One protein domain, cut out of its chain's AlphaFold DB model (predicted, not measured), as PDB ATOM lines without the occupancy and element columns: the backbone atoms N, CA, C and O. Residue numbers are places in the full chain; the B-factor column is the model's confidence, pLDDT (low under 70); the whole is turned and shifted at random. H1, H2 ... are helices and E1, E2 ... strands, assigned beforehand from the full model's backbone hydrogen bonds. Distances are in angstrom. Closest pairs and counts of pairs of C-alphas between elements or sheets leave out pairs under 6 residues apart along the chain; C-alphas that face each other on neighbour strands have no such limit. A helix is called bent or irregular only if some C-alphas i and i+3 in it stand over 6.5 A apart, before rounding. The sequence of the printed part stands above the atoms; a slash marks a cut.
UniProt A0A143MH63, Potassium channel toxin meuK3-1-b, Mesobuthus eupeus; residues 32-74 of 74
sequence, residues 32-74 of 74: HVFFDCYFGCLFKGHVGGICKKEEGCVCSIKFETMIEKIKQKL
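AT A GLANCE: This is residues 32 to 74 of the 74 residues of the protein "Potassium channel toxin meuK3-1-b" of Mesobuthus eupeus (UniProt A0A143MH63). A short helix, H1, packs on a small two-stranded hairpin, E1 and E2, and a second helix, H2, leads away from this body as an arm. Residues 67 to 74, of which 67 to 71 belong to H2, stick out, and this arm makes much of the length. The printed part has 43 residues with two named helices and two named strands, in the order H1, E1, E2, H2, and the class is mixed, helices and strands. The sheet has the order E1, E2 and is antiparallel. The whole is loose, with a radius of gyration of the C-alphas of 11.9 A, and its outline is flat, spanning 39 by 20 by 10 A.

IN THESE COORDINATES: H1 is residues 34 to 43, Phe 34 to Phe 43, and measures 14.6 A from first to last C-alpha; its C-alpha 34 is at (200.553, 118.032, 164.975). E1 is residues 49 to 52, 9.5 A long, beginning with C-alpha 49 at (192.395, 119.331, 163.931). E2 is residues 56 to 59, 9.8 A long. H2 is residues 63 to 71, 12.4 A from first to last C-alpha, and ends with C-alpha 71 at (170.738, 112.132, 161.072). Neither helix is bent or irregular.

HOW THE PARTS SIT: E1 and E2 form a hairpin of antiparallel neighbour strands, with 150 degrees between their N-to-C directions. The C-alphas of residues 49 and 59 face each other at 4.0 A, and those of 52 and 56 at 5.0 A. N 50 and O 58 are 2.8 A apart, and N 56 and O 52 are 2.9 A apart, both within hydrogen-bond range. H1 and E1 have 11 pairs of C-alphas within 8 A, the closest being those of Tyr 38 and Gly 49, 4.3 A apart. H1 and E2 have 5 such pairs, the closest being the C-alphas of Cys 41 and Cys 59, 5.4 A apart. H2 is apart from H1 and from E1. In H1 and H2 every O i to N i+4 pair is within hydrogen-bond range.

THE WHOLE: The two C-alphas farthest apart are those of His 32 and Leu 74, at 39.2 A. Without residues 67 to 74, which stand free, the body has 35 residues, spans 28 by 16 by 9 A and has a radius of gyration of 9.3 A. The links from H1 to E1, from E1 to E2 and from E2 to H2 are tight. The printed part has no cut and ends at residue 74, the chain's last residue. The mean pLDDT of the printed part is 73.7, and 12 residues are under 70, namely residues 32 to 35, 53 to 55, 63 to 64, 71, and 73 to 74.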
ATOM      1  N   HIS A  32     203.902 123.173 164.598       56.19
ATOM      2  CA  HIS A  32     205.153 122.484 164.841       56.19
ATOM      3  C   HIS A  32     204.939 121.141 165.549       56.19
ATOM      4  O   HIS A  32     205.777 120.247 165.446       56.19
ATOM      5  N   VAL A  33     203.795 120.988 166.224       63.50
ATOM      6  CA  VAL A  33     203.384 119.769 166.915       63.50
ATOM      7  C   VAL A  33     201.964 119.430 166.465       63.50
ATOM      8  O   VAL A  33     200.980 119.968 166.965       63.50
ATOM      9  N   PHE A  34     201.843 118.530 165.482       64.19
ATOM     10  CA  PHE A  34     200.553 118.032 164.975       64.19
ATOM     11  C   PHE A  34     199.614 117.580 166.111       64.19
ATOM     12  O   PHE A  34     198.403 117.802 166.054       64.19
ATOM     13  N   PHE A  35     200.195 117.008 167.169       68.69
ATOM     14  CA  PHE A  35     199.487 116.570 168.368       68.69
ATOM     15  C   PHE A  35     198.759 117.708 169.098       68.69
ATOM     16  O   PHE A  35     197.606 117.523 169.478       68.69
ATOM     17  N   ASP A  36     199.360 118.892 169.226       75.19
ATOM     18  CA  ASP A  36     198.750 120.006 169.964       75.19
ATOM     19  C   ASP A  36     197.541 120.578 169.223       75.19
ATOM     20  O   ASP A  36     196.522 120.905 169.833       75.19
ATOM     21  N   CYS A  37     197.608 120.625 167.891       76.44
ATOM     22  CA  CYS A  37     196.472 121.018 167.059       76.44
ATOM     23  C   CYS A  37     195.326 120.003 167.154       76.44
ATOM     24  O   CYS A  37     194.165 120.373 167.342       76.44
ATOM     25  N   TYR A  38     195.650 118.712 167.070       79.62
ATOM     26  CA  TYR A  38     194.657 117.648 167.144       79.62
ATOM     27  C   TYR A  38     193.940 117.628 168.502       79.62
ATOM     28  O   TYR A  38     192.706 117.687 168.551       79.62
ATOM     29  N   PHE A  39     194.698 117.628 169.605       80.69
ATOM     30  CA  PHE A  39     194.139 117.638 170.956       80.69
ATOM     31  C   PHE A  39     193.455 118.965 171.293       80.69
ATOM     32  O   PHE A  39     192.363 118.956 171.859       80.69
ATOM     33  N   GLY A  40     194.018 120.106 170.888       81.62
ATOM     34  CA  GLY A  40     193.406 121.419 171.098       81.62
ATOM     35  C   GLY A  40     192.028 121.547 170.441       81.62
ATOM     36  O   GLY A  40     191.101 122.096 171.038       81.62
ATOM     37  N   CYS A  41     191.853 120.989 169.242       82.25
ATOM     38  CA  CYS A  41     190.550 120.938 168.580       82.25
ATOM     39  C   CYS A  41     189.584 119.948 169.254       82.25
ATOM     40  O   CYS A  41     188.403 120.270 169.403       82.25
ATOM     41  N   LEU A  42     190.070 118.791 169.722       80.81
ATOM     42  CA  LEU A  42     189.261 117.837 170.494       80.81
ATOM     43  C   LEU A  42     188.705 118.457 171.782       80.81
ATOM     44  O   LEU A  42     187.507 118.354 172.038       80.81
ATOM     45  N   PHE A  43     189.531 119.172 172.553       81.44
ATOM     46  CA  PHE A  43     189.086 119.867 173.770       81.44
ATOM     47  C   PHE A  43     188.035 120.951 173.497       81.44
ATOM     48  O   PHE A  43     187.220 121.255 174.364       81.44
ATOM     49  N   LYS A  44     188.006 121.504 172.281       80.12
ATOM     50  CA  LYS A  44     186.979 122.458 171.835       80.12
ATOM     51  C   LYS A  44     185.698 121.785 171.308       80.12
ATOM     52  O   LYS A  44     184.811 122.480 170.817       80.12
ATOM     53  N   GLY A  45     185.587 120.455 171.381       75.38
ATOM     54  CA  GLY A  45     184.420 119.695 170.916       75.38
ATOM     55  C   GLY A  45     184.390 119.435 169.404       75.38
ATOM     56  O   GLY A  45     183.342 119.104 168.839       75.38
ATOM     57  N   HIS A  46     185.527 119.600 168.725       83.62
ATOM     58  CA  HIS A  46     185.683 119.239 167.318       83.62
ATOM     59  C   HIS A  46     186.154 117.789 167.174       83.62
ATOM     60  O   HIS A  46     186.750 117.231 168.088       83.62
ATOM     61  N   VAL A  47     185.916 117.174 166.012       77.81
ATOM     62  CA  VAL A  47     186.332 115.780 165.733       77.81
ATOM     63  C   VAL A  47     187.862 115.611 165.712       77.81
ATOM     64  O   VAL A  47     188.390 114.515 165.874       77.81
ATOM     65  N   GLY A  48     188.582 116.714 165.536       81.62
ATOM     66  CA  GLY A  48     190.035 116.784 165.516       81.62
ATOM     67  C   GLY A  48     190.485 118.069 164.836       81.62
ATOM     68  O   GLY A  48     189.660 118.919 164.490       81.62
ATOM     69  N   GLY A  49     191.789 118.207 164.636       80.75
ATOM     70  CA  GLY A  49     192.395 119.331 163.931       80.75
ATOM     71  C   GLY A  49     193.417 118.851 162.920       80.75
ATOM     72  O   GLY A  49     194.127 117.878 163.171       80.75
ATOM     73  N   ILE A  50     193.473 119.525 161.775       79.69
ATOM     74  CA  ILE A  50     194.535 119.356 160.792       79.69
ATOM     75  C   ILE A  50     195.383 120.610 160.745       79.69
ATOM     76  O   ILE A  50     194.911 121.741 160.805       79.69
ATOM     77  N   CYS A  51     196.670 120.380 160.616       74.56
ATOM     78  CA  CYS A  51     197.644 121.431 160.537       74.56
ATOM     79  C   CYS A  51     197.850 121.835 159.069       74.56
ATOM     80  O   CYS A  51     198.329 121.027 158.272       74.56
ATOM     81  N   LYS A  52     197.482 123.067 158.699       76.50
ATOM     82  CA  LYS A  52     197.744 123.631 157.371       76.50
ATOM     83  C   LYS A  52     198.873 124.646 157.446       76.50
ATOM     84  O   LYS A  52     198.885 125.530 158.293       76.50
ATOM     85  N   LYS A  53     199.818 124.539 156.515       64.75
ATOM     86  CA  LYS A  53     201.049 125.342 156.513       64.75
ATOM     87  C   LYS A  53     200.799 126.854 156.373       64.75
ATOM     88  O   LYS A  53     201.590 127.631 156.888       64.75
ATOM     89  N   GLU A  54     199.712 127.246 155.707       68.06
ATOM     90  CA  GLU A  54     199.360 128.650 155.425       68.06
ATOM     91  C   GLU A  54     198.320 129.230 156.397       68.06
ATOM     92  O   GLU A  54     198.347 130.420 156.685       68.06
ATOM     93  N   GLU A  55     197.423 128.393 156.929       66.69
ATOM     94  CA  GLU A  55     196.298 128.821 157.781       66.69
ATOM     95  C   GLU A  55     196.502 128.468 159.266       66.69
ATOM     96  O   GLU A  55     195.699 128.843 160.117       66.69
ATOM     97  N   GLY A  56     197.567 127.731 159.593       74.31
ATOM     98  CA  GLY A  56     197.803 127.197 160.930       74.31
ATOM     99  C   GLY A  56     196.909 125.997 161.253       74.31
ATOM    100  O   GLY A  56     196.557 125.190 160.388       74.31
ATOM    101  N   CYS A  57     196.581 125.829 162.532       73.94
ATOM    102  CA  CYS A  57     195.723 124.742 162.990       73.94
ATOM    103  C   CYS A  57     194.258 124.976 162.590       73.94
ATOM    104  O   CYS A  57     193.617 125.914 163.060       73.94
ATOM    105  N   VAL A  58     193.707 124.087 161.764       81.94
ATOM    106  CA  VAL A  58     192.319 124.126 161.298       81.94
ATOM    107  C   VAL A  58     191.538 122.972 161.922       81.94
ATOM    108  O   VAL A  58     191.795 121.802 161.634       81.94
ATOM    109  N   CYS A  59     190.559 123.289 162.769       81.94
ATOM    110  CA  CYS A  59     189.696 122.279 163.380       81.94
ATOM    111  C   CYS A  59     188.664 121.730 162.385       81.94
ATOM    112  O   CYS A  59     188.031 122.480 161.640       81.94
ATOM    113  N   SER A  60     188.454 120.416 162.420       81.38
ATOM    114  CA  SER A  60     187.384 119.721 161.697       81.38
ATOM    115  C   SER A  60     186.004 120.095 162.248       81.38
ATOM    116  O   SER A  60     185.884 120.835 163.222       81.38
ATOM    117  N   ILE A  61     184.925 119.596 161.640       80.38
ATOM    118  CA  ILE A  61     183.562 119.924 162.085       80.38
ATOM    119  C   ILE A  61     183.340 119.523 163.555       80.38
ATOM    120  O   ILE A  61     183.980 118.594 164.058       80.38
ATOM    121  N   LYS A  62     182.431 120.216 164.249       76.94
ATOM    122  CA  LYS A  62     182.027 119.835 165.609       76.94
ATOM    123  C   LYS A  62     181.314 118.487 165.604       76.94
ATOM    124  O   LYS A  62     180.561 118.194 164.675       76.94
ATOM    125  N   PHE A  63     181.520 117.698 166.658       68.44
ATOM    126  CA  PHE A  63     180.866 116.394 166.810       68.44
ATOM    127  C   PHE A  63     179.338 116.498 166.717       68.44
ATOM    128  O   PHE A  63     178.715 115.714 166.009       68.44
ATOM    129  N   GLU A  64     178.738 117.508 167.347       69.19
ATOM    130  CA  GLU A  64     177.290 117.750 167.285       69.19
ATOM    131  C   GLU A  64     176.807 117.964 165.846       69.19
ATOM    132  O   GLU A  64     175.838 117.353 165.403       69.19
ATOM    133  N   THR A  65     177.540 118.768 165.071       70.12
ATOM    134  CA  THR A  65     177.224 119.030 163.663       70.12
ATOM    135  C   THR A  65     177.440 117.794 162.787       70.12
ATOM    136  O   THR A  65     176.762 117.631 161.773       70.12
ATOM    137  N   MET A  66     178.374 116.912 163.157       70.62
ATOM    138  CA  MET A  66     178.567 115.623 162.491       70.62
ATOM    139  C   MET A  66     177.374 114.697 162.722       70.62
ATOM    140  O   MET A  66     176.866 114.115 161.766       70.62
ATOM    141  N   ILE A  67     176.903 114.604 163.965       72.81
ATOM    142  CA  ILE A  67     175.752 113.777 164.343       72.81
ATOM    143  C   ILE A  67     174.482 114.274 163.646       72.81
ATOM    144  O   ILE A  67     173.758 113.472 163.063       72.81
ATOM    145  N   GLU A  68     174.244 115.586 163.630       71.75
ATOM    146  CA  GLU A  68     173.117 116.195 162.910       71.75
ATOM    147  C   GLU A  68     173.165 115.898 161.402       71.75
ATOM    148  O   GLU A  68     172.165 115.485 160.818       71.75
ATOM    149  N   LYS A  69     174.337 116.009 160.760       72.56
ATOM    150  CA  LYS A  69     174.491 115.671 159.332       72.56
ATOM    151  C   LYS A  69     174.261 114.193 159.029       72.56
ATOM    152  O   LYS A  69     173.774 113.877 157.948       72.56
ATOM    153  N   ILE A  70     174.636 113.295 159.941       72.88
ATOM    154  CA  ILE A  70     174.364 111.858 159.797       72.88
ATOM    155  C   ILE A  70     172.862 111.601 159.928       72.88
ATOM    156  O   ILE A  70     172.306 110.891 159.098       72.88
ATOM    157  N   LYS A  71     172.195 112.230 160.904       69.56
ATOM    158  CA  LYS A  71     170.738 112.132 161.072       69.56
ATOM    159  C   LYS A  71     169.958 112.681 159.880       69.56
ATOM    160  O   LYS A  71     168.935 112.115 159.549       69.56
ATOM    161  N   GLN A  72     170.425 113.754 159.240       70.12
ATOM    162  CA  GLN A  72     169.773 114.331 158.054       70.12
ATOM    163  C   GLN A  72     170.008 113.536 156.759       70.12
ATOM    164  O   GLN A  72     169.350 113.801 155.756       70.12
ATOM    165  N   LYS A  73     170.977 112.612 156.745       58.56
ATOM    166  CA  LYS A  73     171.255 111.719 155.606       58.56
ATOM    167  C   LYS A  73     170.633 110.324 155.753       58.56
ATOM    168  O   LYS A  73     170.749 109.541 154.811       58.56
ATOM    169  N   LEU A  74     170.039 110.026 156.907       49.59
ATOM    170  CA  LEU A  74     169.232 108.835 157.192       49.59
ATOM    171  C   LEU A  74     167.751 109.178 157.035       49.59
ATOM    172  O   LEU A  74     167.015 108.287 156.562       49.59
TER     173      LEU A  74